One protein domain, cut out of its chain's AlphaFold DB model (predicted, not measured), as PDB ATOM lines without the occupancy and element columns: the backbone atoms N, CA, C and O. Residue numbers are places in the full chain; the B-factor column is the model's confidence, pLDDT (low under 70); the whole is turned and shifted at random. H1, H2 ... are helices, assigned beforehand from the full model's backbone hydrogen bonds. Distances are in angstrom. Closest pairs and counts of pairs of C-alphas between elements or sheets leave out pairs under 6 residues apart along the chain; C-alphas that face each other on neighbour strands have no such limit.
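AT A GLANCE: This is residues 528 to 586 of the 670 residues of an uncharacterized protein of Lygus hesperus (UniProt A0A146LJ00). Little of this domain is regular structure: two small lobes follow each other along a rod, each with a short antiparallel pairing in its loop and then a helix. The first lobe pairs residues 530 to 531 with 538 to 539 before H1; the second pairs residues 561 to 562 with 569 to 570 before H2. The printed part has 59 residues, with two named helices, H1 then H2, holding 22 of them, and no named strand; its class is all helix. It is only just loose, close to extended, with a radius of gyration of the C-alphas of 15.1 A and spans of 49 by 20 by 14 A.

IN THESE COORDINATES: H1, residues 542 to 553, begins at C-alpha 542 (-75.788, 31.807, 64.763) and is 15.5 A long from first to last C-alpha. H2, residues 573 to 582, is 14.1 A long and ends at C-alpha 582 (-95.439, 61.480, 48.016).

HOW THE PARTS SIT: H1 and H2 are apart, with no C-alpha of the one within 8 A of the other. In H2 every O i to N i+4 pair is within hydrogen-bond range; in H1, 6 of 8.

THE WHOLE: The C-alphas of Arg 528 and Val 586, the two farthest apart, are 49.4 A apart. The printed part has no cut. The link from H1 to H2, 19 residues, is long. Residue 528, residues 551 to 561 and residues 585 to 586 have pLDDT under 70.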
ATOM      1  N   ARG A 528     -80.049  29.215  72.730       68.62
ATOM      2  CA  ARG A 528     -79.561  30.595  72.859       68.62
ATOM      3  C   ARG A 528     -79.981  31.357  71.606       68.62
ATOM      4  O   ARG A 528     -79.569  31.005  70.506       68.62
ATOM      5  N   ARG A 529     -80.803  32.393  71.773       81.38
ATOM      6  CA  ARG A 529     -81.155  33.299  70.679       81.38
ATOM      7  C   ARG A 529     -79.993  34.257  70.420       81.38
ATOM      8  O   ARG A 529     -79.317  34.683  71.354       81.38
ATOM      9  N   PHE A 530     -79.781  34.598  69.157       81.94
ATOM     10  CA  PHE A 530     -78.656  35.392  68.679       81.94
ATOM     11  C   PHE A 530     -79.151  36.787  68.273       81.94
ATOM     12  O   PHE A 530     -79.726  36.961  67.201       81.94
ATOM     13  N   SER A 531     -78.981  37.779  69.147       84.56
ATOM     14  CA  SER A 531     -79.302  39.183  68.859       84.56
ATOM     15  C   SER A 531     -78.254  39.821  67.948       84.56
ATOM     16  O   SER A 531     -77.054  39.630  68.155       84.56
ATOM     17  N   CYS A 532     -78.691  40.627  66.983       85.94
ATOM     18  CA  CYS A 532     -77.797  41.529  66.268       85.94
ATOM     19  C   CYS A 532     -77.307  42.656  67.193       85.94
ATOM     20  O   CYS A 532     -78.016  43.097  68.093       85.94
ATOM     21  N   THR A 533     -76.073  43.114  66.981       79.12
ATOM     22  CA  THR A 533     -75.443  44.205  67.747       79.12
ATOM     23  C   THR A 533     -75.635  45.585  67.105       79.12
ATOM     24  O   THR A 533     -75.109  46.573  67.608       79.12
ATOM     25  N   ILE A 534     -76.353  45.652  65.976       77.25
ATOM     26  CA  ILE A 534     -76.547  46.861  65.153       77.25
ATOM     27  C   ILE A 534     -78.046  47.192  64.975       77.25
ATOM     28  O   ILE A 534     -78.395  48.328  64.657       77.25
ATOM     29  N   CYS A 535     -78.949  46.235  65.213       82.19
ATOM     30  CA  CYS A 535     -80.391  46.468  65.345       82.19
ATOM     31  C   CYS A 535     -81.046  45.379  66.209       82.19
ATOM     32  O   CYS A 535     -80.494  44.292  66.355       82.19
ATOM     33  N   ASP A 536     -82.252  45.624  66.724       80.56
ATOM     34  CA  ASP A 536     -82.919  44.780  67.736       80.56
ATOM     35  C   ASP A 536     -83.494  43.449  67.197       80.56
ATOM     36  O   ASP A 536     -84.421  42.864  67.761       80.56
ATOM     37  N   LYS A 537     -82.976  42.953  66.066       80.50
ATOM     38  CA  LYS A 537     -83.400  41.684  65.464       80.50
ATOM     39  C   LYS A 537     -82.738  40.506  66.178       80.50
ATOM     40  O   LYS A 537     -81.521  40.468  66.359       80.50
ATOM     41  N   VAL A 538     -83.553  39.522  66.549       86.56
ATOM     42  CA  VAL A 538     -83.148  38.350  67.333       86.56
ATOM     43  C   VAL A 538     -83.397  37.075  66.530       86.56
ATOM     44  O   VAL A 538     -84.520  36.808  66.110       86.56
ATOM     45  N   TYR A 539     -82.344  36.282  66.340       90.88
ATOM     46  CA  TYR A 539     -82.309  35.134  65.437       90.88
ATOM     47  C   TYR A 539     -82.260  33.791  66.187       90.88
ATOM     48  O   TYR A 539     -81.711  33.716  67.290       90.88
ATOM     49  N   PRO A 540     -82.820  32.702  65.620       83.69
ATOM     50  CA  PRO A 540     -82.844  31.389  66.267       83.69
ATOM     51  C   PRO A 540     -81.513  30.624  66.174       83.69
ATOM     52  O   PRO A 540     -81.311  29.684  66.944       83.69
ATOM     53  N   THR A 541     -80.619  30.999  65.249       89.38
ATOM     54  CA  THR A 541     -79.323  30.337  65.012       89.38
ATOM     55  C   THR A 541     -78.206  31.350  64.756       89.38
ATOM     56  O   THR A 541     -78.454  32.448  64.256       89.38
ATOM     57  N   GLY A 542     -76.958  30.970  65.048       87.12
ATOM     58  CA  GLY A 542     -75.788  31.807  64.763       87.12
ATOM     59  C   GLY A 542     -75.591  32.069  63.266       87.12
ATOM     60  O   GLY A 542     -75.232  33.176  62.884       87.12
ATOM     61  N   GLU A 543     -75.914  31.093  62.415       85.12
ATOM     62  CA  GLU A 543     -75.846  31.207  60.949       85.12
ATOM     63  C   GLU A 543     -76.834  32.245  60.395       85.12
ATOM     64  O   GLU A 543     -76.477  33.031  59.520       85.12
ATOM     65  N   SER A 544     -78.060  32.298  60.931       83.81
ATOM     66  CA  SER A 544     -79.053  33.296  60.508       83.81
ATOM     67  C   SER A 544     -78.710  34.703  61.010       83.81
ATOM     68  O   SER A 544     -78.904  35.666  60.266       83.81
ATOM     69  N   LEU A 545     -78.082  34.832  62.189       88.38
ATOM     70  CA  LEU A 545     -77.427  36.084  62.580       88.38
ATOM     71  C   LEU A 545     -76.263  36.426  61.631       88.38
ATOM     72  O   LEU A 545     -76.168  37.566  61.197       88.38
ATOM     73  N   GLN A 546     -75.392  35.481  61.272       82.50
ATOM     74  CA  GLN A 546     -74.236  35.742  60.403       82.50
ATOM     75  C   GLN A 546     -74.656  36.188  58.991       82.50
ATOM     76  O   GLN A 546     -74.093  37.143  58.455       82.50
ATOM     77  N   ALA A 547     -75.690  35.565  58.419       81.69
ATOM     78  CA  ALA A 547     -76.293  35.985  57.156       81.69
ATOM     79  C   ALA A 547     -76.913  37.391  57.255       81.69
ATOM     80  O   ALA A 547     -76.723  38.218  56.364       81.69
ATOM     81  N   HIS A 548     -77.584  37.714  58.365       82.00
ATOM     82  CA  HIS A 548     -78.063  39.072  58.625       82.00
ATOM     83  C   HIS A 548     -76.912  40.081  58.806       82.00
ATOM     84  O   HIS A 548     -76.975  41.186  58.269       82.00
ATOM     85  N   MET A 549     -75.824  39.703  59.479       78.62
ATOM     86  CA  MET A 549     -74.644  40.553  59.648       78.62
ATOM     87  C   MET A 549     -73.938  40.852  58.320       78.62
ATOM     88  O   MET A 549     -73.295  41.892  58.225       78.62
ATOM     89  N   ALA A 550     -74.114  40.050  57.263       74.19
ATOM     90  CA  ALA A 550     -73.662  40.418  55.916       74.19
ATOM     91  C   ALA A 550     -74.411  41.643  55.341       74.19
ATOM     92  O   ALA A 550     -73.818  42.423  54.595       74.19
ATOM     93  N   VAL A 551     -75.665  41.886  55.750       69.31
ATOM     94  CA  VAL A 551     -76.420  43.111  55.406       69.31
ATOM     95  C   VAL A 551     -75.778  44.352  56.043       69.31
ATOM     96  O   VAL A 551     -75.804  45.429  55.455       69.31
ATOM     97  N   HIS A 552     -75.143  44.199  57.209       67.50
ATOM     98  CA  HIS A 552     -74.343  45.248  57.851       67.50
ATOM     99  C   HIS A 552     -72.879  45.283  57.362       67.50
ATOM    100  O   HIS A 552     -72.256  46.341  57.361       67.50
ATOM    101  N   GLY A 553     -72.334  44.140  56.932       55.78
ATOM    102  CA  GLY A 553     -70.956  43.972  56.461       55.78
ATOM    103  C   GLY A 553     -70.700  44.451  55.028       55.78
ATOM    104  O   GLY A 553     -69.544  44.649  54.655       55.78
ATOM    105  N   SER A 554     -71.750  44.688  54.233       53.88
ATOM    106  CA  SER A 554     -71.646  45.369  52.936       53.88
ATOM    107  C   SER A 554     -71.294  46.849  53.148       53.88
ATOM    108  O   SER A 554     -72.142  47.706  53.400       53.88
ATOM    109  N   ASN A 555     -69.993  47.135  53.155       48.06
ATOM    110  CA  ASN A 555     -69.438  48.299  53.837       48.06
ATOM    111  C   ASN A 555     -69.576  49.631  53.068       48.06
ATOM    112  O   ASN A 555     -68.656  50.026  52.344       48.06
ATOM    113  N   ASN A 556     -70.649  50.397  53.326       44.44
ATOM    114  CA  ASN A 556     -70.522  51.864  53.408       44.44
ATOM    115  C   ASN A 556     -71.606  52.603  54.237       44.44
ATOM    116  O   ASN A 556     -72.481  53.276  53.688       44.44
ATOM    117  N   LYS A 557     -71.419  52.602  55.567       52.09
ATOM    118  CA  LYS A 557     -72.122  53.412  56.595       52.09
ATOM    119  C   LYS A 557     -73.610  53.090  56.859       52.09
ATOM    120  O   LYS A 557     -74.366  52.814  55.932       52.09
ATOM    121  N   PRO A 558     -74.076  53.229  58.117       54.66
ATOM    122  CA  PRO A 558     -75.501  53.196  58.428       54.66
ATOM    123  C   PRO A 558     -76.233  54.432  57.872       54.66
ATOM    124  O   PRO A 558     -75.713  55.546  57.906       54.66
ATOM    125  N   GLY A 559     -77.467  54.226  57.402       54.41
ATOM    126  CA  GLY A 559     -78.528  55.243  57.380       54.41
ATOM    127  C   GLY A 559     -78.278  56.560  56.635       54.41
ATOM    128  O   GLY A 559     -78.695  57.609  57.117       54.41
ATOM    129  N   ARG A 560     -77.630  56.545  55.462       62.34
ATOM    130  CA  ARG A 560     -77.209  57.783  54.764       62.34
ATOM    131  C   ARG A 560     -78.341  58.681  54.233       62.34
ATOM    132  O   ARG A 560     -78.053  59.819  53.881       62.34
ATOM    133  N   TYR A 561     -79.590  58.208  54.178       68.12
ATOM    134  CA  TYR A 561     -80.722  58.943  53.594       68.12
ATOM    135  C   TYR A 561     -81.897  59.075  54.571       68.12
ATOM    136  O   TYR A 561     -82.974  58.522  54.356       68.12
ATOM    137  N   MET A 562     -81.682  59.811  55.660       77.50
ATOM    138  CA  MET A 562     -82.756  60.241  56.559       77.50
ATOM    139  C   MET A 562     -83.573  61.377  55.927       77.50
ATOM    140  O   MET A 562     -83.005  62.322  55.387       77.50
ATOM    141  N   CYS A 563     -84.901  61.320  56.027       81.94
ATOM    142  CA  CYS A 563     -85.757  62.467  55.725       81.94
ATOM    143  C   CYS A 563     -85.688  63.489  56.862       81.94
ATOM    144  O   CYS A 563     -86.059  63.158  57.983       81.94
ATOM    145  N   GLU A 564     -85.282  64.735  56.610       78.31
ATOM    146  CA  GLU A 564     -85.211  65.746  57.677       78.31
ATOM    147  C   GLU A 564     -86.589  66.062  58.291       78.31
ATOM    148  O   GLU A 564     -86.669  66.414  59.466       78.31
ATOM    149  N   ILE A 565     -87.671  65.889  57.518       76.56
ATOM    150  CA  ILE A 565     -89.046  66.262  57.893       76.56
ATOM    151  C   ILE A 565     -89.670  65.255  58.876       76.56
ATOM    152  O   ILE A 565     -90.321  65.658  59.836       76.56
ATOM    153  N   CYS A 566     -89.475  63.947  58.667       77.69
ATOM    154  CA  CYS A 566     -90.085  62.887  59.493       77.69
ATOM    155  C   CYS A 566     -89.080  61.917  60.140       77.69
ATOM    156  O   CYS A 566     -89.483  60.989  60.838       77.69
ATOM    157  N   ARG A 567     -87.778  62.110  59.896       78.25
ATOM    158  CA  ARG A 567     -86.641  61.310  60.391       78.25
ATOM    159  C   ARG A 567     -86.655  59.819  60.026       78.25
ATOM    160  O   ARG A 567     -85.832  59.058  60.529       78.25
ATOM    161  N   VAL A 568     -87.508  59.397  59.090       79.50
ATOM    162  CA  VAL A 568     -87.461  58.042  58.516       79.50
ATOM    163  C   VAL A 568     -86.183  57.873  57.692       79.50
ATOM    164  O   VAL A 568     -85.839  58.730  56.876       79.50
ATOM    165  N   VAL A 569     -85.477  56.764  57.918       81.81
ATOM    166  CA  VAL A 569     -84.189  56.445  57.292       81.81
ATOM    167  C   VAL A 569     -84.389  55.490  56.117       81.81
ATOM    168  O   VAL A 569     -84.935  54.400  56.274       81.81
ATOM    169  N   TYR A 570     -83.895  55.880  54.943       83.19
ATOM    170  CA  TYR A 570     -83.954  55.096  53.713       83.19
ATOM    171  C   TYR A 570     -82.586  54.515  53.337       83.19
ATOM    172  O   TYR A 570     -81.533  55.086  53.627       83.19
ATOM    173  N   THR A 571     -82.601  53.375  52.643       80.06
ATOM    174  CA  THR A 571     -81.391  52.698  52.143       80.06
ATOM    175  C   THR A 571     -80.765  53.408  50.938       80.06
ATOM    176  O   THR A 571     -79.555  53.357  50.749       80.06
ATOM    177  N   ASN A 572     -81.583  54.075  50.118       81.06
ATOM    178  CA  ASN A 572     -81.192  54.684  48.847       81.06
ATOM    179  C   ASN A 572     -81.864  56.051  48.698       81.06
ATOM    180  O   ASN A 572     -83.043  56.196  49.035       81.06
ATOM    181  N   GLU A 573     -81.170  57.009  48.081       83.88
ATOM    182  CA  GLU A 573     -81.700  58.359  47.872       83.88
ATOM    183  C   GLU A 573     -83.013  58.369  47.084       83.88
ATOM    184  O   GLU A 573     -83.953  59.046  47.475       83.88
ATOM    185  N   ALA A 574     -83.141  57.551  46.035       84.50
ATOM    186  CA  ALA A 574     -84.365  57.478  45.236       84.50
ATOM    187  C   ALA A 574     -85.618  57.127  46.067       84.50
ATOM    188  O   ALA A 574     -86.704  57.629  45.775       84.50
ATOM    189  N   LYS A 575     -85.478  56.325  47.138       84.12
ATOM    190  CA  LYS A 575     -86.584  56.027  48.065       84.12
ATOM    191  C   LYS A 575     -86.904  57.229  48.958       84.12
ATOM    192  O   LYS A 575     -88.078  57.540  49.130       84.12
ATOM    193  N   LEU A 576     -85.882  57.938  49.448       88.81
ATOM    194  CA  LEU A 576     -86.047  59.201  50.176       88.81
ATOM    195  C   LEU A 576     -86.724  60.275  49.307       88.81
ATOM    196  O   LEU A 576     -87.662  60.916  49.765       88.81
ATOM    197  N   GLN A 577     -86.293  60.453  48.057       84.00
ATOM    198  CA  GLN A 577     -86.857  61.446  47.136       84.00
ATOM    199  C   GLN A 577     -88.287  61.077  46.717       84.00
ATOM    200  O   GLN A 577     -89.149  61.950  46.665       84.00
ATOM    201  N   HIS A 578     -88.583  59.789  46.492       85.69
ATOM    202  CA  HIS A 578     -89.958  59.330  46.273       85.69
ATOM    203  C   HIS A 578     -90.842  59.626  47.493       85.69
ATOM    204  O   HIS A 578     -91.896  60.227  47.336       85.69
ATOM    205  N   HIS A 579     -90.383  59.299  48.704       84.50
ATOM    206  CA  HIS A 579     -91.077  59.626  49.951       84.50
ATOM    207  C   HIS A 579     -91.271  61.143  50.145       84.50
ATOM    208  O   HIS A 579     -92.382  61.576  50.447       84.50
ATOM    209  N   LYS A 580     -90.244  61.971  49.906       83.44
ATOM    210  CA  LYS A 580     -90.378  63.437  49.909       83.44
ATOM    211  C   LYS A 580     -91.411  63.903  48.871       83.44
ATOM    212  O   LYS A 580     -92.181  64.808  49.162       83.44
ATOM    213  N   LYS A 581     -91.494  63.256  47.704       82.19
ATOM    214  CA  LYS A 581     -92.457  63.579  46.635       82.19
ATOM    215  C   LYS A 581     -93.883  63.044  46.865       82.19
ATOM    216  O   LYS A 581     -94.791  63.544  46.212       82.19
ATOM    217  N   THR A 582     -94.105  62.070  47.754       78.00
ATOM    218  CA  THR A 582     -95.439  61.480  48.016       78.00
ATOM    219  C   THR A 582     -95.994  61.802  49.403       78.00
ATOM    220  O   THR A 582     -97.144  62.210  49.515       78.00
ATOM    221  N   VAL A 583     -95.185  61.683  50.457       75.12
ATOM    222  CA  VAL A 583     -95.578  61.940  51.858       75.12
ATOM    223  C   VAL A 583     -95.365  63.405  52.250       75.12
ATOM    224  O   VAL A 583     -96.103  63.945  53.070       75.12
ATOM    225  N   HIS A 584     -94.383  64.070  51.638       79.12
ATOM    226  CA  HIS A 584     -94.121  65.506  51.809       79.12
ATOM    227  C   HIS A 584     -94.365  66.284  50.508       79.12
ATOM    228  O   HIS A 584     -93.726  67.300  50.234       79.12
ATOM    229  N   ALA A 585     -95.307  65.779  49.703       68.69
ATOM    230  CA  ALA A 585     -95.697  66.319  48.412       68.69
ATOM    231  C   ALA A 585     -96.201  67.765  48.535       68.69
ATOM    232  O   ALA A 585     -97.379  68.007  48.809       68.69
ATOM    233  N   VAL A 586     -95.326  68.740  48.283       57.28
ATOM    234  CA  VAL A 586     -95.744  70.131  48.093       57.28
ATOM    235  C   VAL A 586     -96.558  70.190  46.801       57.28
ATOM    236  O   VAL A 586     -96.007  70.267  45.701       57.28
TER     237      VAL A 586